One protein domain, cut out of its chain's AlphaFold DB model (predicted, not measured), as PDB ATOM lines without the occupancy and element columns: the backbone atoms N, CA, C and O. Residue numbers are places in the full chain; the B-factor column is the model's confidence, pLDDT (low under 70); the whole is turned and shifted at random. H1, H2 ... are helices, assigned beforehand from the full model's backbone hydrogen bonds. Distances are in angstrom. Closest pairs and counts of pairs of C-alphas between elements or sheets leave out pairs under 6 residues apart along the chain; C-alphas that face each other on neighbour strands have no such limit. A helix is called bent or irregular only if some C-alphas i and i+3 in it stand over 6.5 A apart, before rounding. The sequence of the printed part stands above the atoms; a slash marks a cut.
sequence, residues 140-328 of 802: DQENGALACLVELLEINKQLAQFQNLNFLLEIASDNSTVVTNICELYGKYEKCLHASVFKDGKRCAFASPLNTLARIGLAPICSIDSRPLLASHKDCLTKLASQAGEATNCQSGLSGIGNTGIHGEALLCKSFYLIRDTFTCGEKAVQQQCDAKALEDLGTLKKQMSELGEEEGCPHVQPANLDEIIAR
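AT A GLANCE: This is residues 140 to 328 of the 802 residues of an uncharacterized protein of Nippostrongylus brasiliensis (UniProt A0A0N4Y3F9). A long helical hairpin of H9 and H10 packs along H5 as a three-helix bundle, and H4 crosses H5 on the side away from H9, with H1 and H2 running along H4. The short helices H3, H6 and H7 gather toward the end where the hairpin turns, while H8 packs on H9 and H11 packs near its first residues. The printed part has 189 residues with eleven named helices, H1 to H11 in order along the chain, and no named strand; the class is all helix. It is compact, with a radius of gyration of the C-alphas of 16.7 A and spans of 51 by 38 by 28 A.

IN THESE COORDINATES: H1, residues 140 to 152, begins at C-alpha 140 (28.482, 30.253, 41.323) and is 20.0 A long. H2 is residues 155 to 162 and H3 residues 167 to 171. H4, residues 177 to 196, is 28.6 A long. H5, residues 209 to 222, is 19.0 A long and only just irregular: C-alphas 217 and 220 are 7.0 A apart. H6 is residues 226 to 231, H7 residues 234 to 242 and H8 residues 250 to 253, irregular with C-alphas 250 and 253 at 7.2 A. H9, residues 264 to 289, is the longest at 37.9 A, from C-alpha 264 (15.734, 15.026, 51.002). H10, residues 292 to 311, is 28.7 A long. H11, residues 322 to 327, ends at C-alpha 327 (11.378, 5.121, 56.572).

HOW THE PARTS SIT: H9 is the hub, touching five helices. H9 and H10 form a hairpin at a shallow tilt of 11 degrees, with the closest C-alphas, Phe 279 and Lys 302, 6.0 A apart. H5 touches H9 the same way at a shallow tilt of 17 degrees, closest at the C-alphas of Pro 209 and Gly 264, 6.0 A. H7 is about perpendicular to H9 at 84 degrees and touches residues 285 to 289 of it alone, with C-alphas 240 and 285 closest at 7.2 A. H4 touches H5 at a steep tilt of 56 degrees, closest at C-alphas 183 and 222, 4.9 A. Every O i to N i+4 pair is within hydrogen-bond range in H3, H4, H6, H7, H10 and H11; the counts are 5 of 9 in H1, 3 of 4 in H2, 8 of 10 in H5 and 21 of 22 in H9, and H8 is too short for such a pair.

THE WHOLE: The C-alphas farthest apart, of Asp 140 and Gln 243, are 51.5 A apart. The printed part has no cut, and the link from H4 to H5 is long. The mean pLDDT of the printed part is 70.0, and 83 residues are under 70, among them 142 to 169 and 241 to 265.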
ATOM      1  N   ASP A 140      28.816  28.825  41.207       64.75
ATOM      2  CA  ASP A 140      28.482  30.253  41.323       64.75
ATOM      3  C   ASP A 140      26.967  30.511  41.246       64.75
ATOM      4  O   ASP A 140      26.434  31.387  41.928       64.75
ATOM      5  N   GLN A 141      26.258  29.740  40.418       72.88
ATOM      6  CA  GLN A 141      24.804  29.823  40.270       72.88
ATOM      7  C   GLN A 141      24.083  29.210  41.474       72.88
ATOM      8  O   GLN A 141      23.102  29.783  41.943       72.88
ATOM      9  N   GLU A 142      24.590  28.099  42.010       68.25
ATOM     10  CA  GLU A 142      24.105  27.502  43.261       68.25
ATOM     11  C   GLU A 142      24.247  28.488  44.425       68.25
ATOM     12  O   GLU A 142      23.280  28.771  45.135       68.25
ATOM     13  N   ASN A 143      25.420  29.110  44.567       64.12
ATOM     14  CA  ASN A 143      25.671  30.122  45.593       64.12
ATOM     15  C   ASN A 143      24.761  31.353  45.441       64.12
ATOM     16  O   ASN A 143      24.266  31.884  46.438       64.12
ATOM     17  N   GLY A 144      24.487  31.784  44.205       65.25
ATOM     18  CA  GLY A 144      23.512  32.839  43.920       65.25
ATOM     19  C   GLY A 144      22.073  32.447  44.281       65.25
ATOM     20  O   GLY A 144      21.332  33.256  44.841       65.25
ATOM     21  N   ALA A 145      21.682  31.195  44.030       66.88
ATOM     22  CA  ALA A 145      20.349  30.688  44.350       66.88
ATOM     23  C   ALA A 145      20.106  30.579  45.858       66.88
ATOM     24  O   ALA A 145      19.008  30.880  46.329       66.88
ATOM     25  N   LEU A 146      21.143  30.249  46.635       61.72
ATOM     26  CA  LEU A 146      21.075  30.251  48.098       61.72
ATOM     27  C   LEU A 146      20.741  31.637  48.675       61.72
ATOM     28  O   LEU A 146      20.070  31.721  49.704       61.72
ATOM     29  N   ALA A 147      21.161  32.724  48.018       64.25
ATOM     30  CA  ALA A 147      20.788  34.080  48.422       64.25
ATOM     31  C   ALA A 147      19.305  34.386  48.140       64.25
ATOM     32  O   ALA A 147      18.667  35.103  48.911       64.25
ATOM     33  N   CYS A 148      18.730  33.798  47.087       67.50
ATOM     34  CA  CYS A 148      17.315  33.961  46.747       67.50
ATOM     35  C   CYS A 148      16.372  33.214  47.705       67.50
ATOM     36  O   CYS A 148      15.232  33.639  47.891       67.50
ATOM     37  N   LEU A 149      16.840  32.146  48.365       63.34
ATOM     38  CA  LEU A 149      16.053  31.367  49.332       63.34
ATOM     39  C   LEU A 149      15.593  32.167  50.563       63.34
ATOM     40  O   LEU A 149      14.682  31.724  51.262       63.34
ATOM     41  N   VAL A 150      16.180  33.340  50.829       59.78
ATOM     42  CA  VAL A 150      15.781  34.222  51.942       59.78
ATOM     43  C   VAL A 150      14.297  34.609  51.850       59.78
ATOM     44  O   VAL A 150      13.621  34.663  52.874       59.78
ATOM     45  N   GLU A 151      13.763  34.774  50.637       61.53
ATOM     46  CA  GLU A 151      12.350  35.111  50.398       61.53
ATOM     47  C   GLU A 151      11.384  33.966  50.761       61.53
ATOM     48  O   GLU A 151      10.213  34.206  51.053       61.53
ATOM     49  N   LEU A 152      11.858  32.714  50.787       59.84
ATOM     50  CA  LEU A 152      11.032  31.537  51.082       59.84
ATOM     51  C   LEU A 152      10.979  31.189  52.581       59.84
ATOM     52  O   LEU A 152      10.219  30.307  52.977       59.84
ATOM     53  N   LEU A 153      11.736  31.881  53.441       57.31
ATOM     54  CA  LEU A 153      11.771  31.601  54.885       57.31
ATOM     55  C   LEU A 153      10.436  31.908  55.589       57.31
ATOM     56  O   LEU A 153      10.051  31.192  56.515       57.31
ATOM     57  N   GLU A 154       9.683  32.905  55.115       58.62
ATOM     58  CA  GLU A 154       8.352  33.239  55.654       58.62
ATOM     59  C   GLU A 154       7.271  32.232  55.203       58.62
ATOM     60  O   GLU A 154       6.194  32.155  55.800       58.62
ATOM     61  N   ILE A 155       7.552  31.390  54.198       61.56
ATOM     62  CA  ILE A 155       6.581  30.424  53.665       61.56
ATOM     63  C   ILE A 155       6.287  29.305  54.664       61.56
ATOM     64  O   ILE A 155       5.137  28.887  54.758       61.56
ATOM     65  N   ASN A 156       7.254  28.865  55.477       53.19
ATOM     66  CA  ASN A 156       7.019  27.817  56.484       53.19
ATOM     67  C   ASN A 156       5.928  28.208  57.500       53.19
ATOM     68  O   ASN A 156       5.125  27.369  57.914       53.19
ATOM     69  N   LYS A 157       5.839  29.498  57.845       58.69
ATOM     70  CA  LYS A 157       4.799  30.044  58.728       58.69
ATOM     71  C   LYS A 157       3.425  30.099  58.051       58.69
ATOM     72  O   LYS A 157       2.413  29.877  58.713       58.69
ATOM     73  N   GLN A 158       3.383  30.345  56.741       58.56
ATOM     74  CA  GLN A 158       2.149  30.364  55.945       58.56
ATOM     75  C   GLN A 158       1.661  28.943  55.592       58.56
ATOM     76  O   GLN A 158       0.462  28.672  55.632       58.56
ATOM     77  N   LEU A 159       2.573  27.999  55.334       59.09
ATOM     78  CA  LEU A 159       2.265  26.592  55.049       59.09
ATOM     79  C   LEU A 159       1.576  25.895  56.228       59.09
ATOM     80  O   LEU A 159       0.656  25.108  56.013       59.09
ATOM     81  N   ALA A 160       1.949  26.220  57.469       57.94
ATOM     82  CA  ALA A 160       1.275  25.701  58.663       57.94
ATOM     83  C   ALA A 160      -0.197  26.155  58.759       57.94
ATOM     84  O   ALA A 160      -1.055  25.403  59.220       57.94
ATOM     85  N   GLN A 161      -0.517  27.365  58.286       58.62
ATOM     86  CA  GLN A 161      -1.904  27.843  58.200       58.62
ATOM     87  C   GLN A 161      -2.669  27.125  57.081       58.62
ATOM     88  O   GLN A 161      -3.853  26.828  57.224       58.62
ATOM     89  N   PHE A 162      -1.964  26.788  56.001       58.81
ATOM     90  CA  PHE A 162      -2.506  26.107  54.832       58.81
ATOM     91  C   PHE A 162      -2.944  24.659  55.108       58.81
ATOM     92  O   PHE A 162      -3.883  24.174  54.481       58.81
ATOM     93  N   GLN A 163      -2.344  23.991  56.101       58.34
ATOM     94  CA  GLN A 163      -2.701  22.625  56.520       58.34
ATOM     95  C   GLN A 163      -4.131  22.487  57.070       58.34
ATOM     96  O   GLN A 163      -4.678  21.386  57.069       58.34
ATOM     97  N   ASN A 164      -4.747  23.583  57.522       60.09
ATOM     98  CA  ASN A 164      -6.099  23.579  58.091       60.09
ATOM     99  C   ASN A 164      -7.181  24.025  57.092       60.09
ATOM    100  O   ASN A 164      -8.347  24.157  57.469       60.09
ATOM    101  N   LEU A 165      -6.814  24.283  55.833       62.12
ATOM    102  CA  LEU A 165      -7.702  24.846  54.815       62.12
ATOM    103  C   LEU A 165      -7.949  23.851  53.671       62.12
ATOM    104  O   LEU A 165      -7.166  22.935  53.421       62.12
ATOM    105  N   ASN A 166      -9.072  24.001  52.961       65.31
ATOM    106  CA  ASN A 166      -9.343  23.185  51.778       65.31
ATOM    107  C   ASN A 166      -8.508  23.709  50.599       65.31
ATOM    108  O   ASN A 166      -8.824  24.744  50.021       65.31
ATOM    109  N   PHE A 167      -7.452  22.970  50.259       65.56
ATOM    110  CA  PHE A 167      -6.468  23.316  49.231       65.56
ATOM    111  C   PHE A 167      -7.077  23.811  47.913       65.56
ATOM    112  O   PHE A 167      -6.759  24.907  47.456       65.56
ATOM    113  N   LEU A 168      -7.974  23.021  47.314       65.50
ATOM    114  CA  LEU A 168      -8.569  23.353  46.017       65.50
ATOM    115  C   LEU A 168      -9.449  24.605  46.109       65.50
ATOM    116  O   LEU A 168      -9.499  25.386  45.162       65.50
ATOM    117  N   LEU A 169     -10.104  24.824  47.252       67.69
ATOM    118  CA  LEU A 169     -10.943  25.997  47.485       67.69
ATOM    119  C   LEU A 169     -10.115  27.268  47.716       67.69
ATOM    120  O   LEU A 169     -10.479  28.328  47.215       67.69
ATOM    121  N   GLU A 170      -9.006  27.168  48.448       70.38
ATOM    122  CA  GLU A 170      -8.118  28.303  48.712       70.38
ATOM    123  C   GLU A 170      -7.373  28.760  47.459       70.38
ATOM    124  O   GLU A 170      -7.239  29.961  47.230       70.38
ATOM    125  N   ILE A 171      -6.932  27.829  46.609       68.50
ATOM    126  CA  ILE A 171      -6.256  28.182  45.351       68.50
ATOM    127  C   ILE A 171      -7.248  28.737  44.325       68.50
ATOM    128  O   ILE A 171      -6.906  29.663  43.595       68.50
ATOM    129  N   ALA A 172      -8.485  28.230  44.302       67.19
ATOM    130  CA  ALA A 172      -9.555  28.763  43.459       67.19
ATOM    131  C   ALA A 172     -10.168  30.074  43.986       67.19
ATOM    132  O   ALA A 172     -11.051  30.647  43.347       67.19
ATOM    133  N   SER A 173      -9.767  30.543  45.170       69.06
ATOM    134  CA  SER A 173     -10.293  31.776  45.747       69.06
ATOM    135  C   SER A 173      -9.392  32.963  45.421       69.06
ATOM    136  O   SER A 173      -8.307  33.109  45.981       69.06
ATOM    137  N   ASP A 174      -9.911  33.892  44.617       64.88
ATOM    138  CA  ASP A 174      -9.236  35.160  44.292       64.88
ATOM    139  C   ASP A 174      -8.907  36.023  45.527       64.88
ATOM    140  O   ASP A 174      -8.010  36.861  45.482       64.88
ATOM    141  N   ASN A 175      -9.601  35.797  46.649       63.62
ATOM    142  CA  ASN A 175      -9.444  36.547  47.900       63.62
ATOM    143  C   ASN A 175      -8.667  35.778  48.981       63.62
ATOM    144  O   ASN A 175      -8.680  36.193  50.142       63.62
ATOM    145  N   SER A 176      -8.034  34.645  48.656       70.62
ATOM    146  CA  SER A 176      -7.228  33.924  49.645       70.62
ATOM    147  C   SER A 176      -6.011  34.762  50.027       70.62
ATOM    148  O   SER A 176      -5.083  34.934  49.233       70.62
ATOM    149  N   THR A 177      -6.006  35.292  51.250       71.19
ATOM    150  CA  THR A 177      -4.869  36.045  51.795       71.19
ATOM    151  C   THR A 177      -3.648  35.143  51.951       71.19
ATOM    152  O   THR A 177      -2.539  35.561  51.638       71.19
ATOM    153  N   VAL A 178      -3.854  33.882  52.340       70.69
ATOM    154  CA  VAL A 178      -2.781  32.898  52.542       70.69
ATOM    155  C   VAL A 178      -2.105  32.541  51.219       70.69
ATOM    156  O   VAL A 178      -0.891  32.687  51.100       70.69
ATOM    157  N   VAL A 179      -2.867  32.148  50.189       73.12
ATOM    158  CA  VAL A 179      -2.277  31.791  48.885       73.12
ATOM    159  C   VAL A 179      -1.670  33.020  48.207       73.12
ATOM    160  O   VAL A 179      -0.623  32.912  47.580       73.12
ATOM    161  N   THR A 180      -2.273  34.203  48.360       77.44
ATOM    162  CA  THR A 180      -1.729  35.432  47.759       77.44
ATOM    163  C   THR A 180      -0.383  35.787  48.381       77.44
ATOM    164  O   THR A 180       0.570  36.019  47.647       77.44
ATOM    165  N   ASN A 181      -0.258  35.701  49.708       74.56
ATOM    166  CA  ASN A 181       1.014  35.916  50.395       74.56
ATOM    167  C   ASN A 181       2.072  34.871  49.997       74.56
ATOM    168  O   ASN A 181       3.218  35.232  49.736       74.56
ATOM    169  N   ILE A 182       1.702  33.586  49.905       75.38
ATOM    170  CA  ILE A 182       2.613  32.517  49.456       75.38
ATOM    171  C   ILE A 182       3.113  32.798  48.032       75.38
ATOM    172  O   ILE A 182       4.309  32.679  47.765       75.38
ATOM    173  N   CYS A 183       2.227  33.218  47.129       77.69
ATOM    174  CA  CYS A 183       2.582  33.486  45.739       77.69
ATOM    175  C   CYS A 183       3.335  34.801  45.533       77.69
ATOM    176  O   CYS A 183       4.172  34.879  44.637       77.69
ATOM    177  N   GLU A 184       3.126  35.809  46.379       81.50
ATOM    178  CA  GLU A 184       3.968  37.006  46.400       81.50
ATOM    179  C   GLU A 184       5.405  36.679  46.823       81.50
ATOM    180  O   GLU A 184       6.351  37.124  46.169       81.50
ATOM    181  N   LEU A 185       5.578  35.872  47.875       77.31
ATOM    182  CA  LEU A 185       6.895  35.424  48.342       77.31
ATOM    183  C   LEU A 185       7.589  34.545  47.293       77.31
ATOM    184  O   LEU A 185       8.749  34.779  46.950       77.31
ATOM    185  N   TYR A 186       6.857  33.597  46.707       79.44
ATOM    186  CA  TYR A 186       7.367  32.776  45.612       79.44
ATOM    187  C   TYR A 186       7.742  33.617  44.380       79.44
ATOM    188  O   TYR A 186       8.794  33.409  43.778       79.44
ATOM    189  N   GLY A 187       6.938  34.627  44.036       80.69
ATOM    190  CA  GLY A 187       7.226  35.532  42.925       80.69
ATOM    191  C   GLY A 187       8.479  36.389  43.145       80.69
ATOM    192  O   GLY A 187       9.195  36.685  42.187       80.69
ATOM    193  N   LYS A 188       8.789  36.777  44.390       81.06
ATOM    194  CA  LYS A 188      10.060  37.450  44.724       81.06
ATOM    195  C   LYS A 188      11.251  36.510  44.564       81.06
ATOM    196  O   LYS A 188      12.252  36.901  43.963       81.06
ATOM    197  N   TYR A 189      11.110  35.270  45.027       81.75
ATOM    198  CA  TYR A 189      12.106  34.220  44.832       81.75
ATOM    199  C   TYR A 189      12.387  33.964  43.341       81.75
ATOM    200  O   TYR A 189      13.542  34.005  42.920       81.75
ATOM    201  N   GLU A 190      11.351  33.797  42.512       81.81
ATOM    202  CA  GLU A 190      11.516  33.547  41.073       81.81
ATOM    203  C   GLU A 190      12.167  34.742  40.349       81.81
ATOM    204  O   GLU A 190      13.072  34.561  39.530       81.81
ATOM    205  N   LYS A 191      11.778  35.977  40.698       84.75
ATOM    206  CA  LYS A 191      12.421  37.198  40.179       84.75
ATOM    207  C   LYS A 191      13.899  37.274  40.548       84.75
ATOM    208  O   LYS A 191      14.701  37.679  39.711       84.75
ATOM    209  N   CYS A 192      14.253  36.880  41.770       81.44
ATOM    210  CA  CYS A 192      15.644  36.811  42.199       81.44
ATOM    211  C   CYS A 192      16.423  35.812  41.337       81.44
ATOM    212  O   CYS A 192      17.408  36.205  40.721       81.44
ATOM    213  N   LEU A 193      15.932  34.576  41.178       83.12
ATOM    214  CA  LEU A 193      16.601  33.564  40.351       83.12
ATOM    215  C   LEU A 193      16.811  34.025  38.902       83.12
ATOM    216  O   LEU A 193      17.892  33.851  38.339       83.12
ATOM    217  N   HIS A 194      15.800  34.656  38.302       83.94
ATOM    218  CA  HIS A 194      15.913  35.197  36.949       83.94
ATOM    219  C   HIS A 194      16.920  36.349  36.831       83.94
ATOM    220  O   HIS A 194      17.510  36.515  35.767       83.94
ATOM    221  N   ALA A 195      17.121  37.134  37.891       81.31
ATOM    222  CA  ALA A 195      18.036  38.271  37.886       81.31
ATOM    223  C   ALA A 195      19.486  37.888  38.224       81.31
ATOM    224  O   ALA A 195      20.411  38.476  37.666       81.31
ATOM    225  N   SER A 196      19.697  36.938  39.140       73.19
ATOM    226  CA  SER A 196      21.015  36.650  39.721       73.19
ATOM    227  C   SER A 196      21.586  35.274  39.371       73.19
ATOM    228  O   SER A 196      22.796  35.087  39.486       73.19
ATOM    229  N   VAL A 197      20.760  34.321  38.922       79.50
ATOM    230  CA  VAL A 197      21.169  32.914  38.748       79.50
ATOM    231  C   VAL A 197      21.086  32.459  37.292       79.50
ATOM    232  O   VAL A 197      22.036  31.880  36.756       79.50
ATOM    233  N   PHE A 198      19.966  32.722  36.619       83.12
ATOM    234  CA  PHE A 198      19.731  32.248  35.256       83.12
ATOM    235  C   PHE A 198      20.387  33.168  34.221       83.12
ATOM    236  O   PHE A 198      19.886  34.244  33.900       83.12
ATOM    237  N   LYS A 199      21.514  32.721  33.655       71.81
ATOM    238  CA  LYS A 199      22.209  33.428  32.570       71.81
ATOM    239  C   LYS A 199      21.439  33.261  31.255       71.81
ATOM    240  O   LYS A 199      21.017  32.156  30.916       71.81
ATOM    241  N   ASP A 200      21.234  34.360  30.529       69.38
ATOM    242  CA  ASP A 200      20.507  34.412  29.246       69.38
ATOM    243  C   ASP A 200      19.084  33.819  29.289       69.38
ATOM    244  O   ASP A 200      18.566  33.326  28.286       69.38
ATOM    245  N   GLY A 201      18.451  33.813  30.469       66.31
ATOM    246  CA  GLY A 201      17.131  33.210  30.674       66.31
ATOM    247  C   GLY A 201      17.106  31.680  30.586       66.31
ATOM    248  O   GLY A 201      16.026  31.092  30.640       66.31
ATOM    249  N   LYS A 202      18.266  31.015  30.472       76.44
ATOM    250  CA  LYS A 202      18.360  29.553  30.504       76.44
ATOM    251  C   LYS A 202      18.378  29.062  31.945       76.44
ATOM    252  O   LYS A 202      19.217  29.467  32.747       76.44
ATOM    253  N   ARG A 203      17.436  28.177  32.253       78.06
ATOM    254  CA  ARG A 203      17.312  27.533  33.561       78.06
ATOM    255  C   ARG A 203      18.317  26.380  33.686       78.06
ATOM    256  O   ARG A 203      18.711  25.787  32.682       78.06
ATOM    257  N   CYS A 204      18.690  26.054  34.918       77.56
ATOM    258  CA  CYS A 204      19.533  24.915  35.282       77.56
ATOM    259  C   CYS A 204      18.924  24.187  36.493       77.56
ATOM    260  O   CYS A 204      18.109  24.778  37.206       77.56
ATOM    261  N   ALA A 205      19.273  22.915  36.690       75.38
ATOM    262  CA  ALA A 205      18.823  22.130  37.840       75.38
ATOM    263  C   ALA A 205      19.686  22.404  39.068       75.38
ATOM    264  O   ALA A 205      20.916  22.368  38.982       75.38
ATOM    265  N   PHE A 206      19.026  22.631  40.202       70.75
ATOM    266  CA  PHE A 206      19.696  22.843  41.476       70.75
ATOM    267  C   PHE A 206      20.029  21.517  42.157       70.75
ATOM    268  O   PHE A 206      19.209  20.602  42.173       70.75
ATOM    269  N   ALA A 207      21.198  21.442  42.786       61.50
ATOM    270  CA  ALA A 207      21.568  20.349  43.683       61.50
ATOM    271  C   ALA A 207      20.880  20.466  45.059       61.50
ATOM    272  O   ALA A 207      20.807  19.497  45.810       61.50
ATOM    273  N   SER A 208      20.374  21.655  45.411       59.00
ATOM    274  CA  SER A 208      19.685  21.909  46.681       59.00
ATOM    275  C   SER A 208      18.229  21.409  46.668       59.00
ATOM    276  O   SER A 208      17.409  21.970  45.931       59.00
ATOM    277  N   PRO A 209      17.842  20.479  47.570       56.56
ATOM    278  CA  PRO A 209      16.464  19.994  47.674       56.56
ATOM    279  C   PRO A 209      15.435  21.098  47.952       56.56
ATOM    280  O   PRO A 209      14.271  20.956  47.592       56.56
ATOM    281  N   LEU A 210      15.837  22.214  48.571       58.81
ATOM    282  CA  LEU A 210      14.936  23.328  48.896       58.81
ATOM    283  C   LEU A 210      14.521  24.133  47.660       58.81
ATOM    284  O   LEU A 210      13.358  24.519  47.550       58.81
ATOM    285  N   ASN A 211      15.445  24.361  46.720       65.38
ATOM    286  CA  ASN A 211      15.139  25.075  45.476       65.38
ATOM    287  C   ASN A 211      14.176  24.252  44.612       65.38
ATOM    288  O   ASN A 211      13.189  24.774  44.085       65.38
ATOM    289  N   THR A 212      14.436  22.947  44.537       65.25
ATOM    290  CA  THR A 212      13.603  21.968  43.840       65.25
ATOM    291  C   THR A 212      12.231  21.835  44.514       65.25
ATOM    292  O   THR A 212      11.208  21.836  43.833       65.25
ATOM    293  N   LEU A 213      12.166  21.824  45.854       63.59
ATOM    294  CA  LEU A 213      10.909  21.760  46.615       63.59
ATOM    295  C   LEU A 213      10.047  23.004  46.395       63.59
ATOM    296  O   LEU A 213       8.842  22.889  46.183       63.59
ATOM    297  N   ALA A 214      10.657  24.189  46.417       66.88
ATOM    298  CA  ALA A 214       9.954  25.435  46.143       66.88
ATOM    299  C   ALA A 214       9.342  25.424  44.738       66.88
ATOM    300  O   ALA A 214       8.212  25.863  44.542       66.88
ATOM    301  N   ARG A 215      10.065  24.880  43.755       72.38
ATOM    302  CA  ARG A 215       9.602  24.815  42.371       72.38
ATOM    303  C   ARG A 215       8.495  23.777  42.183       72.38
ATOM    304  O   ARG A 215       7.425  24.134  41.705       72.38
ATOM    305  N   ILE A 216       8.690  22.540  42.627       68.75
ATOM    306  CA  ILE A 216       7.674  21.480  42.524       68.75
ATOM    307  C   ILE A 216       6.425  21.812  43.351       68.75
ATOM    308  O   ILE A 216       5.302  21.575  42.907       68.75
ATOM    309  N   GLY A 217       6.614  22.341  44.560       67.00
ATOM    310  CA  GLY A 217       5.539  22.578  45.516       67.00
ATOM    311  C   GLY A 217       4.735  23.847  45.244       67.00
ATOM    312  O   GLY A 217       3.517  23.829  45.401       67.00
ATOM    313  N   LEU A 218       5.387  24.946  44.842       73.25
ATOM    314  CA  LEU A 218       4.749  26.268  44.782       73.25
ATOM    315  C   LEU A 218       4.547  26.793  43.361       73.25
ATOM    316  O   LEU A 218       3.583  27.525  43.145       73.25
ATOM    317  N   ALA A 219       5.372  26.412  42.378       74.50
ATOM    318  CA  ALA A 219       5.207  26.917  41.010       74.50
ATOM    319  C   ALA A 219       3.829  26.583  40.410       74.50
ATOM    320  O   ALA A 219       3.199  27.488  39.867       74.50
ATOM    321  N   PRO A 220       3.284  25.354  40.556       68.25
ATOM    322  CA  PRO A 220       1.949  25.044  40.040       68.25
ATOM    323  C   PRO A 220       0.833  25.856  40.713       68.25
ATOM    324  O   PRO A 220      -0.200  26.129  40.104       68.25
ATOM    325  N   ILE A 221       1.037  26.267  41.967       70.44
ATOM    326  CA  ILE A 221       0.069  27.041  42.758       70.44
ATOM    327  C   ILE A 221       0.142  28.532  42.405       70.44
ATOM    328  O   ILE A 221      -0.878  29.218  42.378       70.44
ATOM    329  N   CYS A 222       1.352  29.022  42.147       74.06
ATOM    330  CA  CYS A 222       1.660  30.443  42.064       74.06
ATOM    331  C   CYS A 222       1.994  30.944  40.662       74.06
ATOM    332  O   CYS A 222       2.251  32.137  40.495       74.06
ATOM    333  N   SER A 223       1.966  30.070  39.653       69.12
ATOM    334  CA  SER A 223       2.069  30.501  38.262       69.12
ATOM    335  C   SER A 223       0.913  31.439  37.902       69.12
ATOM    336  O   SER A 223      -0.228  31.248  38.330       69.12
ATOM    337  N   ILE A 224       1.213  32.454  37.093       56.94
ATOM    338  CA  ILE A 224       0.256  33.494  36.682       56.94
ATOM    339  C   ILE A 224      -0.968  32.886  35.973       56.94
ATOM    340  O   ILE A 224      -2.073  33.415  36.093       56.94
ATOM    341  N   ASP A 225      -0.787  31.749  35.304       64.88
ATOM    342  CA  ASP A 225      -1.823  31.115  34.493       64.88
ATOM    343  C   ASP A 225      -2.704  30.142  35.292       64.88
ATOM    344  O   ASP A 225      -3.841  29.885  34.896       64.88
ATOM    345  N   SER A 226      -2.243  29.631  36.443       67.38
ATOM    346  CA  SER A 226      -2.954  28.564  37.162       67.38
ATOM    347  C   SER A 226      -4.111  29.033  38.039       67.38
ATOM    348  O   SER A 226      -5.148  28.370  38.114       67.38
ATOM    349  N   ARG A 227      -3.978  30.201  38.669       68.94
ATOM    350  CA  ARG A 227      -5.037  30.802  39.498       68.94
ATOM    351  C   ARG A 227      -6.300  31.167  38.707       68.94
ATOM    352  O   ARG A 227      -7.377  30.747  39.126       68.94
ATOM    353  N   PRO A 228      -6.213  31.879  37.565       70.81
ATOM    354  CA  PRO A 228      -7.392  32.220  36.767       70.81
ATOM    355  C   PRO A 228      -8.168  30.990  36.276       70.81
ATOM    356  O   PRO A 228      -9.397  31.022  36.249       70.81
ATOM    357  N   LEU A 229      -7.456  29.906  35.937       71.69
ATOM    358  CA  LEU A 229      -8.042  28.629  35.507       71.69
ATOM    359  C   LEU A 229      -8.869  27.960  36.616       71.69
ATOM    360  O   LEU A 229      -9.909  27.371  36.340       71.69
ATOM    361  N   LEU A 230      -8.444  28.054  37.881       70.06
ATOM    362  CA  LEU A 230      -9.190  27.489  39.015       70.06
ATOM    363  C   LEU A 230     -10.306  28.419  39.503       70.06
ATOM    364  O   LEU A 230     -11.384  27.950  39.876       70.06
ATOM    365  N   ALA A 231     -10.077  29.732  39.458       74.00
ATOM    366  CA  ALA A 231     -11.042  30.744  39.872       74.00
ATOM    367  C   ALA A 231     -12.327  30.724  39.031       74.00
ATOM    368  O   ALA A 231     -13.422  30.879  39.577       74.00
ATOM    369  N   SER A 232     -12.230  30.443  37.723       76.06
ATOM    370  CA  SER A 232     -13.406  30.350  36.843       76.06
ATOM    371  C   SER A 232     -14.386  29.237  37.225       76.06
ATOM    372  O   SER A 232     -15.543  29.288  36.812       76.06
ATOM    373  N   HIS A 233     -13.951  28.268  38.038       78.06
ATOM    374  CA  HIS A 233     -14.738  27.103  38.457       78.06
ATOM    375  C   HIS A 233     -15.009  27.068  39.969       78.06
ATOM    376  O   HIS A 233     -15.455  26.050  40.511       78.06
ATOM    377  N   LYS A 234     -14.785  28.192  40.663       75.31
ATOM    378  CA  LYS A 234     -14.922  28.331  42.121       75.31
ATOM    379  C   LYS A 234     -16.277  27.873  42.657       75.31
ATOM    380  O   LYS A 234     -16.329  27.186  43.678       75.31
ATOM    381  N   ASP A 235     -17.369  28.217  41.981       76.88
ATOM    382  CA  ASP A 235     -18.721  27.837  42.413       76.88
ATOM    383  C   ASP A 235     -18.912  26.319  42.414       76.88
ATOM    384  O   ASP A 235     -19.596  25.776  43.287       76.88
ATOM    385  N   CYS A 236     -18.277  25.613  41.473       78.88
ATOM    386  CA  CYS A 236     -18.311  24.160  41.462       78.88
ATOM    387  C   CYS A 236     -17.429  23.559  42.561       78.88
ATOM    388  O   CYS A 236     -17.879  22.691  43.311       78.88
ATOM    389  N   LEU A 237     -16.203  24.063  42.723       74.00
ATOM    390  CA  LEU A 237     -15.279  23.608  43.769       74.00
ATOM    391  C   LEU A 237     -15.840  23.848  45.184       74.00
ATOM    392  O   LEU A 237     -15.660  23.022  46.076       74.00
ATOM    393  N   THR A 238     -16.600  24.929  45.376       73.50
ATOM    394  CA  THR A 238     -17.305  25.230  46.633       73.50
ATOM    395  C   THR A 238     -18.419  24.218  46.910       73.50
ATOM    396  O   THR A 238     -18.553  23.734  48.036       73.50
ATOM    397  N   LYS A 239     -19.199  23.841  45.885       73.19
ATOM    398  CA  LYS A 239     -20.226  22.792  46.006       73.19
ATOM    399  C   LYS A 239     -19.600  21.445  46.350       73.19
ATOM    400  O   LYS A 239     -20.060  20.801  47.291       73.19
ATOM    401  N   LEU A 240     -18.514  21.083  45.669       71.25
ATOM    402  CA  LEU A 240     -17.736  19.876  45.944       71.25
ATOM    403  C   LEU A 240     -17.223  19.835  47.387       71.25
ATOM    404  O   LEU A 240     -17.398  18.825  48.061       71.25
ATOM    405  N   ALA A 241     -16.671  20.940  47.893       65.81
ATOM    406  CA  ALA A 241     -16.212  21.042  49.278       65.81
ATOM    407  C   ALA A 241     -17.359  20.904  50.296       65.81
ATOM    408  O   ALA A 241     -17.182  20.292  51.345       65.81
ATOM    409  N   SER A 242     -18.546  21.437  49.983       65.62
ATOM    410  CA  SER A 242     -19.728  21.353  50.856       65.62
ATOM    411  C   SER A 242     -20.420  19.983  50.857       65.62
ATOM    412  O   SER A 242     -21.143  19.662  51.797       65.62
ATOM    413  N   GLN A 243     -20.206  19.178  49.811       63.66
ATOM    414  CA  GLN A 243     -20.806  17.851  49.621       63.66
ATOM    415  C   GLN A 243     -19.785  16.713  49.787       63.66
ATOM    416  O   GLN A 243     -20.089  15.555  49.492       63.66
ATOM    417  N   ALA A 244     -18.568  17.032  50.239       56.00
ATOM    418  CA  ALA A 244     -17.487  16.070  50.356       56.00
ATOM    419  C   ALA A 244     -17.770  15.033  51.461       56.00
ATOM    420  O   ALA A 244     -17.895  15.378  52.635       56.00
ATOM    421  N   GLY A 245     -17.852  13.754  51.082       56.69
ATOM    422  CA  GLY A 245     -17.742  12.617  52.005       56.69
ATOM    423  C   GLY A 245     -16.285  12.151  52.123       56.69
ATOM    424  O   GLY A 245     -15.408  12.691  51.450       56.69
ATOM    425  N   GLU A 246     -16.004  11.104  52.913       51.47
ATOM    426  CA  GLU A 246     -14.638  10.548  53.061       51.47
ATOM    427  C   GLU A 246     -13.969  10.191  51.716       51.47
ATOM    428  O   GLU A 246     -12.751  10.279  51.596       51.47
ATOM    429  N   ALA A 247     -14.749   9.846  50.683       50.25
ATOM    430  CA  ALA A 247     -14.247   9.459  49.359       50.25
ATOM    431  C   ALA A 247     -13.958  10.632  48.395       50.25
ATOM    432  O   ALA A 247     -13.300  10.427  47.377       50.25
ATOM    433  N   THR A 248     -14.453  11.840  48.680       55.88
ATOM    434  CA  THR A 248     -14.280  13.042  47.833       55.88
ATOM    435  C   THR A 248     -13.524  14.165  48.546       55.88
ATOM    436  O   THR A 248     -13.301  15.228  47.968       55.88
ATOM    437  N   ASN A 249     -13.082  13.927  49.786       61.09
ATOM    438  CA  ASN A 249     -12.223  14.846  50.514       61.09
ATOM    439  C   ASN A 249     -10.762  14.718  50.045       61.09
ATOM    440  O   ASN A 249      -9.974  13.958  50.601       61.09
ATOM    441  N   CYS A 250     -10.383  15.482  49.021       62.78
ATOM    442  CA  CYS A 250      -9.031  15.481  48.446       62.78
ATOM    443  C   CYS A 250      -7.969  16.222  49.305       62.78
ATOM    444  O   CYS A 250      -6.931  16.631  48.781       62.78
ATOM    445  N   GLN A 251      -8.215  16.417  50.611       56.19
ATOM    446  CA  GLN A 251      -7.386  17.203  51.549       56.19
ATOM    447  C   GLN A 251      -6.034  16.572  51.933       56.19
ATOM    448  O   GLN A 251      -5.185  17.251  52.502       56.19
ATOM    449  N   SER A 252      -5.801  15.294  51.642       51.53
ATOM    450  CA  SER A 252      -4.666  14.519  52.172       51.53
ATOM    451  C   SER A 252      -3.284  14.845  51.575       51.53
ATOM    452  O   SER A 252      -2.286  14.309  52.052       51.53
ATOM    453  N   GLY A 253      -3.190  15.718  50.565       50.81
ATOM    454  CA  GLY A 253      -1.950  15.936  49.806       50.81
ATOM    455  C   GLY A 253      -0.892  16.836  50.460       50.81
ATOM    456  O   GLY A 253       0.280  16.743  50.108       50.81
ATOM    457  N   LEU A 254      -1.256  17.704  51.413       48.72
ATOM    458  CA  LEU A 254      -0.339  18.740  51.931       48.72
ATOM    459  C   LEU A 254       0.148  18.533  53.366       48.72
ATOM    460  O   LEU A 254       1.067  19.224  53.810       48.72
ATOM    461  N   SER A 255      -0.413  17.564  54.086       47.50
ATOM    462  CA  SER A 255      -0.080  17.275  55.487       47.50
ATOM    463  C   SER A 255       1.390  16.868  55.697       47.50
ATOM    464  O   SER A 255       1.845  16.792  56.835       47.50
ATOM    465  N   GLY A 256       2.133  16.602  54.613       46.78
ATOM    466  CA  GLY A 256       3.529  16.153  54.620       46.78
ATOM    467  C   GLY A 256       4.579  17.160  54.129       46.78
ATOM    468  O   GLY A 256       5.762  16.858  54.248       46.78
ATOM    469  N   ILE A 257       4.204  18.346  53.622       49.00
ATOM    470  CA  ILE A 257       5.159  19.278  52.967       49.00
ATOM    471  C   ILE A 257       6.160  19.935  53.948       49.00
ATOM    472  O   ILE A 257       7.148  20.527  53.530       49.00
ATOM    473  N   GLY A 258       5.969  19.782  55.262       40.62
ATOM    474  CA  GLY A 258       6.845  20.368  56.287       40.62
ATOM    475  C   GLY A 258       7.937  19.455  56.863       40.62
ATOM    476  O   GLY A 258       8.740  19.928  57.661       40.62
ATOM    477  N   ASN A 259       7.982  18.161  56.517       39.94
ATOM    478  CA  ASN A 259       8.931  17.224  57.134       39.94
ATOM    479  C   ASN A 259      10.218  17.096  56.304       39.94
ATOM    480  O   ASN A 259      10.350  16.202  55.472       39.94
ATOM    481  N   THR A 260      11.201  17.963  56.559       41.41
ATOM    482  CA  THR A 260      12.563  17.812  56.021       41.41
ATOM    483  C   THR A 260      13.334  16.767  56.833       41.41
ATOM    484  O   THR A 260      13.963  17.077  57.844       41.41
ATOM    485  N   GLY A 261      13.230  15.505  56.414       35.53
ATOM    486  CA  GLY A 261      14.016  14.378  56.916       35.53
ATOM    487  C   GLY A 261      15.231  14.063  56.037       35.53
ATOM    488  O   GLY A 261      15.402  14.611  54.954       35.53
ATOM    489  N   ILE A 262      16.065  13.143  56.518       38.25
ATOM    490  CA  ILE A 262      17.453  12.892  56.084       38.25
ATOM    491  C   ILE A 262      17.580  12.335  54.637       38.25
ATOM    492  O   ILE A 262      18.674  12.325  54.086       38.25
ATOM    493  N   HIS A 263      16.468  11.966  53.982       51.38
ATOM    494  CA  HIS A 263      16.385  11.567  52.562       51.38
ATOM    495  C   HIS A 263      15.682  12.652  51.725       51.38
ATOM    496  O   HIS A 263      14.540  12.477  51.288       51.38
ATOM    497  N   GLY A 264      16.338  13.806  51.561       58.44
ATOM    498  CA  GLY A 264      15.734  15.026  51.002       58.44
ATOM    499  C   GLY A 264      15.116  14.866  49.604       58.44
ATOM    500  O   GLY A 264      14.056  15.426  49.338       58.44
ATOM    501  N   GLU A 265      15.720  14.049  48.741       68.56
ATOM    502  CA  GLU A 265      15.267  13.804  47.362       68.56
ATOM    503  C   GLU A 265      14.031  12.887  47.285       68.56
ATOM    504  O   GLU A 265      13.063  13.181  46.579       68.56
ATOM    505  N   ALA A 266      14.000  11.811  48.079       70.38
ATOM    506  CA  ALA A 266      12.859  10.893  48.139       70.38
ATOM    507  C   ALA A 266      11.608  11.565  48.733       70.38
ATOM    508  O   ALA A 266      10.495  11.387  48.232       70.38
ATOM    509  N   LEU A 267      11.787  12.386  49.774       67.44
ATOM    510  CA  LEU A 267      10.714  13.184  50.381       67.44
ATOM    511  C   LEU A 267      10.157  14.245  49.425       67.44
ATOM    512  O   LEU A 267       8.955  14.531  49.429       67.44
ATOM    513  N   LEU A 268      11.015  14.801  48.575       70.25
ATOM    514  CA  LEU A 268      10.619  15.751  47.547       70.25
ATOM    515  C   LEU A 268       9.730  15.090  46.486       70.25
ATOM    516  O   LEU A 268       8.637  15.592  46.214       70.25
ATOM    517  N   CYS A 269      10.101  13.909  45.984       75.75
ATOM    518  CA  CYS A 269       9.217  13.176  45.075       75.75
ATOM    519  C   CYS A 269       7.957  12.649  45.760       75.75
ATOM    520  O   CYS A 269       6.892  12.633  45.148       75.75
ATOM    521  N   LYS A 270       8.013  12.299  47.050       76.56
ATOM    522  CA  LYS A 270       6.806  11.970  47.823       76.56
ATOM    523  C   LYS A 270       5.830  13.147  47.849       76.56
ATOM    524  O   LYS A 270       4.641  12.943  47.618       76.56
ATOM    525  N   SER A 271       6.334  14.361  48.064       72.00
ATOM    526  CA  SER A 271       5.530  15.588  48.060       72.00
ATOM    527  C   SER A 271       4.929  15.865  46.678       72.00
ATOM    528  O   SER A 271       3.736  16.142  46.576       72.00
ATOM    529  N   PHE A 272       5.712  15.695  45.607       76.31
ATOM    530  CA  PHE A 272       5.217  15.733  44.227       76.31
ATOM    531  C   PHE A 272       4.040  14.767  44.010       76.31
ATOM    532  O   PHE A 272       2.967  15.188  43.574       76.31
ATOM    533  N   TYR A 273       4.198  13.485  44.353       79.12
ATOM    534  CA  TYR A 273       3.140  12.494  44.141       79.12
ATOM    535  C   TYR A 273       1.875  12.812  44.940       79.12
ATOM    536  O   TYR A 273       0.784  12.703  44.393       79.12
ATOM    537  N   LEU A 274       2.011  13.281  46.184       75.19
ATOM    538  CA  LEU A 274       0.871  13.685  47.007       75.19
ATOM    539  C   LEU A 274       0.074  14.837  46.376       75.19
ATOM    540  O   LEU A 274      -1.152  14.762  46.295       75.19
ATOM    541  N   ILE A 275       0.753  15.874  45.873       73.94
ATOM    542  CA  ILE A 275       0.087  16.990  45.187       73.94
ATOM    543  C   ILE A 275      -0.590  16.488  43.898       73.94
ATOM    544  O   ILE A 275      -1.753  16.806  43.641       73.94
ATOM    545  N   ARG A 276       0.092  15.657  43.099       78.25
ATOM    546  CA  ARG A 276      -0.462  15.080  41.860       78.25
ATOM    547  C   ARG A 276      -1.699  14.214  42.118       78.25
ATOM    548  O   ARG A 276      -2.657  14.231  41.335       78.25
ATOM    549  N   ASP A 277      -1.698  13.463  43.211       79.00
ATOM    550  CA  ASP A 277      -2.819  12.621  43.614       79.00
ATOM    551  C   ASP A 277      -4.012  13.472  44.074       79.00
ATOM    552  O   ASP A 277      -5.152  13.137  43.746       79.00
ATOM    553  N   THR A 278      -3.777  14.628  44.711       75.38
ATOM    554  CA  THR A 278      -4.831  15.620  44.999       75.38
ATOM    555  C   THR A 278      -5.485  16.149  43.721       75.38
ATOM    556  O   THR A 278      -6.714  16.192  43.655       75.38
ATOM    557  N   PHE A 279      -4.715  16.474  42.676       76.94
ATOM    558  CA  PHE A 279      -5.282  16.863  41.374       76.94
ATOM    559  C   PHE A 279      -6.063  15.716  40.717       76.94
ATOM    560  O   PHE A 279      -7.150  15.931  40.187       76.94
ATOM    561  N   THR A 280      -5.564  14.480  40.809       81.94
ATOM    562  CA  THR A 280      -6.252  13.289  40.274       81.94
ATOM    563  C   THR A 280      -7.560  12.991  41.019       81.94
ATOM    564  O   THR A 280      -8.551  12.580  40.413       81.94
ATOM    565  N   CYS A 281      -7.583  13.202  42.335       79.00
ATOM    566  CA  CYS A 281      -8.795  13.143  43.148       79.00
ATOM    567  C   CYS A 281      -9.785  14.241  42.731       79.00
ATOM    568  O   CYS A 281     -10.961  13.952  42.499       79.00
ATOM    569  N   GLY A 282      -9.288  15.469  42.543       76.81
ATOM    570  CA  GLY A 282     -10.063  16.608  42.055       76.81
ATOM    571  C   GLY A 282     -10.719  16.336  40.701       76.81
ATOM    572  O   GLY A 282     -11.919  16.536  40.572       76.81
ATOM    573  N   GLU A 283      -9.986  15.796  39.723       80.25
ATOM    574  CA  GLU A 283     -10.532  15.445  38.401       80.25
ATOM    575  C   GLU A 283     -11.716  14.483  38.496       80.25
ATOM    576  O   GLU A 283     -12.739  14.704  37.853       80.25
ATOM    577  N   LYS A 284     -11.617  13.438  39.327       80.81
ATOM    578  CA  LYS A 284     -12.714  12.475  39.517       80.81
ATOM    579  C   LYS A 284     -13.944  13.130  40.141       80.81
ATOM    580  O   LYS A 284     -15.067  12.798  39.768       80.81
ATOM    581  N   ALA A 285     -13.731  14.043  41.085       76.00
ATOM    582  CA  ALA A 285     -14.803  14.767  41.753       76.00
ATOM    583  C   ALA A 285     -15.477  15.778  40.799       76.00
ATOM    584  O   ALA A 285     -16.703  15.817  40.688       76.00
ATOM    585  N   VAL A 286     -14.674  16.522  40.034       80.25
ATOM    586  CA  VAL A 286     -15.108  17.488  39.012       80.25
ATOM    587  C   VAL A 286     -15.841  16.791  37.867       80.25
ATOM    588  O   VAL A 286     -16.905  17.248  37.469       80.25
ATOM    589  N   GLN A 287     -15.362  15.637  37.397       82.62
ATOM    590  CA  GLN A 287     -16.016  14.862  36.335       82.62
ATOM    591  C   GLN A 287     -17.450  14.439  36.693       82.62
ATOM    592  O   GLN A 287     -18.283  14.262  35.808       82.62
ATOM    593  N   GLN A 288     -17.742  14.251  37.981       76.88
ATOM    594  CA  GLN A 288     -19.060  13.820  38.445       76.88
ATOM    595  C   GLN A 288     -20.025  14.984  38.698       76.88
ATOM    596  O   GLN A 288     -21.235  14.777  38.625       76.88
ATOM    597  N   GLN A 289     -19.517  16.175  39.040       74.62
ATOM    598  CA  GLN A 289     -20.339  17.253  39.616       74.62
ATOM    599  C   GLN A 289     -20.159  18.635  38.966       74.62
ATOM    600  O   GLN A 289     -20.954  19.533  39.247       74.62
ATOM    601  N   CYS A 290     -19.162  18.813  38.099       81.06
ATOM    602  CA  CYS A 290     -18.875  20.065  37.394       81.06
ATOM    603  C   CYS A 290     -19.078  19.939  35.879       81.06
ATOM    604  O   CYS A 290     -19.336  18.863  35.342       81.06
ATOM    605  N   ASP A 291     -18.975  21.067  35.180       81.19
ATOM    606  CA  ASP A 291     -19.032  21.136  33.727       81.19
ATOM    607  C   ASP A 291     -17.739  20.632  33.057       81.19
ATOM    608  O   ASP A 291     -16.673  20.532  33.667       81.19
ATOM    609  N   ALA A 292     -17.831  20.315  31.763       84.75
ATOM    610  CA  ALA A 292     -16.719  19.753  30.998       84.75
ATOM    611  C   ALA A 292     -15.507  20.695  30.897       84.75
ATOM    612  O   ALA A 292     -14.383  20.215  30.765       84.75
ATOM    613  N   LYS A 293     -15.717  22.016  30.991       83.19
ATOM    614  CA  LYS A 293     -14.635  23.000  30.928       83.19
ATOM    615  C   LYS A 293     -13.821  23.007  32.225       83.19
ATOM    616  O   LYS A 293     -12.600  23.057  32.163       83.19
ATOM    617  N   ALA A 294     -14.469  22.837  33.378       79.69
ATOM    618  CA  ALA A 294     -13.778  22.639  34.655       79.69
ATOM    619  C   ALA A 294     -12.854  21.412  34.647       79.69
ATOM    620  O   ALA A 294     -11.764  21.445  35.216       79.69
ATOM    621  N   LEU A 295     -13.274  20.334  33.979       84.12
ATOM    622  CA  LEU A 295     -12.464  19.126  33.826       84.12
ATOM    623  C   LEU A 295     -11.257  19.350  32.899       84.12
ATOM    624  O   LEU A 295     -10.163  18.881  33.203       84.12
ATOM    625  N   GLU A 296     -11.443  20.071  31.791       85.12
ATOM    626  CA  GLU A 296     -10.374  20.409  30.841       85.12
ATOM    627  C   GLU A 296      -9.313  21.331  31.465       85.12
ATOM    628  O   GLU A 296      -8.109  21.067  31.362       85.12
ATOM    629  N   ASP A 297      -9.753  22.370  32.177       82.62
ATOM    630  CA  ASP A 297      -8.871  23.339  32.830       82.62
ATOM    631  C   ASP A 297      -8.086  22.682  33.982       82.62
ATOM    632  O   ASP A 297      -6.867  22.846  34.086       82.62
ATOM    633  N   LEU A 298      -8.739  21.841  34.797       79.69
ATOM    634  CA  LEU A 298      -8.061  21.084  35.855       79.69
ATOM    635  C   LEU A 298      -7.068  20.053  35.292       79.69
ATOM    636  O   LEU A 298      -5.976  19.885  35.842       79.69
ATOM    637  N   GLY A 299      -7.412  19.402  34.177       82.44
ATOM    638  CA  GLY A 299      -6.520  18.473  33.480       82.44
ATOM    639  C   GLY A 299      -5.281  19.159  32.898       82.44
ATOM    640  O   GLY A 299      -4.179  18.607  32.952       82.44
ATOM    641  N   THR A 300      -5.427  20.396  32.418       83.94
ATOM    642  CA  THR A 300      -4.302  21.220  31.946       83.94
ATOM    643  C   THR A 300      -3.323  21.523  33.081       83.94
ATOM    644  O   THR A 300      -2.117  21.333  32.922       83.94
ATOM    645  N   LEU A 301      -3.831  21.898  34.259       77.75
ATOM    646  CA  LEU A 301      -3.008  22.176  35.441       77.75
ATOM    647  C   LEU A 301      -2.284  20.939  35.959       77.75
ATOM    648  O   LEU A 301      -1.090  20.986  36.254       77.75
ATOM    649  N   LYS A 302      -2.989  19.808  36.018       81.19
ATOM    650  CA  LYS A 302      -2.391  18.523  36.381       81.19
ATOM    651  C   LYS A 302      -1.250  18.151  35.436       81.19
ATOM    652  O   LYS A 302      -0.215  17.662  35.895       81.19
ATOM    653  N   LYS A 303      -1.428  18.372  34.130       84.00
ATOM    654  CA  LYS A 303      -0.399  18.104  33.122       84.00
ATOM    655  C   LYS A 303       0.832  18.985  33.337       84.00
ATOM    656  O   LYS A 303       1.923  18.440  33.451       84.00
ATOM    657  N   GLN A 304       0.654  20.298  33.483       79.69
ATOM    658  CA  GLN A 304       1.753  21.240  33.742       79.69
ATOM    659  C   GLN A 304       2.526  20.892  35.022       79.69
ATOM    660  O   GLN A 304       3.754  20.888  35.039       79.69
ATOM    661  N   MET A 305       1.806  20.548  36.088       79.50
ATOM    662  CA  MET A 305       2.401  20.126  37.354       79.50
ATOM    663  C   MET A 305       3.196  18.817  37.209       79.50
ATOM    664  O   MET A 305       4.302  18.708  37.736       79.50
ATOM    665  N   SER A 306       2.658  17.842  36.470       83.19
ATOM    666  CA  SER A 306       3.319  16.549  36.243       83.19
ATOM    667  C   SER A 306       4.589  16.700  35.404       83.19
ATOM    668  O   SER A 306       5.620  16.132  35.754       83.19
ATOM    669  N   GLU A 307       4.533  17.511  34.344       84.50
ATOM    670  CA  GLU A 307       5.688  17.832  33.500       84.50
ATOM    671  C   GLU A 307       6.807  18.495  34.313       84.50
ATOM    672  O   GLU A 307       7.970  18.126  34.159       84.50
ATOM    673  N   LEU A 308       6.455  19.400  35.234       79.62
ATOM    674  CA  LEU A 308       7.420  20.072  36.103       79.62
ATOM    675  C   LEU A 308       8.116  19.101  37.069       79.62
ATOM    676  O   LEU A 308       9.334  19.145  37.202       79.62
ATOM    677  N   GLY A 309       7.375  18.207  37.730       76.88
ATOM    678  CA  GLY A 309       7.987  17.221  38.630       76.88
ATOM    679  C   GLY A 309       8.911  16.240  37.907       76.88
ATOM    680  O   GLY A 309       9.946  15.857  38.446       76.88
ATOM    681  N   GLU A 310       8.581  15.875  36.667       83.69
ATOM    682  CA  GLU A 310       9.455  15.052  35.829       83.69
ATOM    683  C   GLU A 310      10.683  15.801  35.293       83.69
ATOM    684  O   GLU A 310      11.721  15.184  35.067       83.69
ATOM    685  N   GLU A 311      10.578  17.106  35.032       82.06
ATOM    686  CA  GLU A 311      11.717  17.955  34.647       82.06
ATOM    687  C   GLU A 311      12.750  18.035  35.783       82.06
ATOM    688  O   GLU A 311      13.955  17.907  35.545       82.06
ATOM    689  N   GLU A 312      12.263  18.158  37.020       76.31
ATOM    690  CA  GLU A 312      13.060  18.194  38.253       76.31
ATOM    691  C   GLU A 312      13.593  16.813  38.685       76.31
ATOM    692  O   GLU A 312      14.396  16.717  39.609       76.31
ATOM    693  N   GLY A 313      13.197  15.744  37.987       76.31
ATOM    694  CA  GLY A 313      13.788  14.414  38.126       76.31
ATOM    695  C   GLY A 313      12.998  13.409  38.957       76.31
ATOM    696  O   GLY A 313      13.521  12.338  39.265       76.31
ATOM    697  N   CYS A 314      11.736  13.697  39.289       82.94
ATOM    698  CA  CYS A 314      10.858  12.690  39.875       82.94
ATOM    699  C   CYS A 314      10.340  11.712  38.810       82.94
ATOM    700  O   CYS A 314       9.818  12.142  37.777       82.94
ATOM    701  N   PRO A 315      10.397  10.389  39.057       82.94
ATOM    702  CA  PRO A 315       9.847   9.405  38.133       82.94
ATOM    703  C   PRO A 315       8.361   9.646  37.834       82.94
ATOM    704  O   PRO A 315       7.581   9.966  38.732       82.94
ATOM    705  N   HIS A 316       7.924   9.414  36.593       82.44
ATOM    706  CA  HIS A 316       6.507   9.563  36.234       82.44
ATOM    707  C   HIS A 316       5.596   8.648  37.068       82.44
ATOM    708  O   HIS A 316       4.484   9.022  37.425       82.44
ATOM    709  N   VAL A 317       6.045   7.445  37.423       82.44
ATOM    710  CA  VAL A 317       5.295   6.522  38.286       82.44
ATOM    711  C   VAL A 317       5.958   6.484  39.653       82.44
ATOM    712  O   VAL A 317       7.170   6.319  39.736       82.44
ATOM    713  N   GLN A 318       5.160   6.617  40.716       80.81
ATOM    714  CA  GLN A 318       5.671   6.537  42.082       80.81
ATOM    715  C   GLN A 318       6.318   5.164  42.320       80.81
ATOM    716  O   GLN A 318       5.645   4.146  42.127       80.81
ATOM    717  N   PRO A 319       7.589   5.110  42.756       81.06
ATOM    718  CA  PRO A 319       8.223   3.853  43.130       81.06
ATOM    719  C   PRO A 319       7.482   3.200  44.299       81.06
ATOM    720  O   PRO A 319       7.183   3.854  45.300       81.06
ATOM    721  N   ALA A 320       7.206   1.899  44.200       76.19
ATOM    722  CA  ALA A 320       6.460   1.164  45.227       76.19
ATOM    723  C   ALA A 320       7.193   1.100  46.582       76.19
ATOM    724  O   ALA A 320       6.562   0.963  47.625       76.19
ATOM    725  N   ASN A 321       8.519   1.222  46.565       74.38
ATOM    726  CA  ASN A 321       9.395   1.224  47.732       74.38
ATOM    727  C   ASN A 321       9.694   2.637  48.270       74.38
ATOM    728  O   ASN A 321      10.512   2.763  49.174       74.38
ATOM    729  N   LEU A 322       9.060   3.700  47.757       73.44
ATOM    730  CA  LEU A 322       9.387   5.078  48.149       73.44
ATOM    731  C   LEU A 322       9.184   5.336  49.653       73.44
ATOM    732  O   LEU A 322      10.034   5.947  50.293       73.44
ATOM    733  N   ASP A 323       8.094   4.833  50.237       72.25
ATOM    734  CA  ASP A 323       7.846   4.952  51.683       72.25
ATOM    735  C   ASP A 323       8.836   4.144  52.518       72.25
ATOM    736  O   ASP A 323       9.225   4.558  53.608       72.25
ATOM    737  N   GLU A 324       9.276   3.004  51.991       69.94
ATOM    738  CA  GLU A 324      10.285   2.169  52.630       69.94
ATOM    739  C   GLU A 324      11.653   2.859  52.609       69.94
ATOM    740  O   GLU A 324      12.337   2.877  53.627       69.94
ATOM    741  N   ILE A 325      12.019   3.495  51.490       67.06
ATOM    742  CA  ILE A 325      13.233   4.311  51.358       67.06
ATOM    743  C   ILE A 325      13.215   5.460  52.376       67.06
ATOM    744  O   ILE A 325      14.188   5.647  53.102       67.06
ATOM    745  N   ILE A 326      12.093   6.178  52.496       65.44
ATOM    746  CA  ILE A 326      11.940   7.300  53.439       65.44
ATOM    747  C   ILE A 326      12.002   6.830  54.900       65.44
ATOM    748  O   ILE A 326      12.575   7.518  55.746       65.44
ATOM    749  N   ALA A 327      11.430   5.664  55.215       60.66
ATOM    750  CA  ALA A 327      11.378   5.121  56.572       60.66
ATOM    751  C   ALA A 327      12.684   4.439  57.027       60.66
ATOM    752  O   ALA A 327      12.819   4.109  58.210       60.66
ATOM    753  N   ARG A 328      13.648   4.208  56.123       59.03
ATOM    754  CA  ARG A 328      14.920   3.549  56.451       59.03
ATOM    755  C   ARG A 328      15.807   4.463  57.314       59.03
ATOM    756  O   ARG A 328      16.183   5.550  56.869       59.03
TER     757      ARG A 328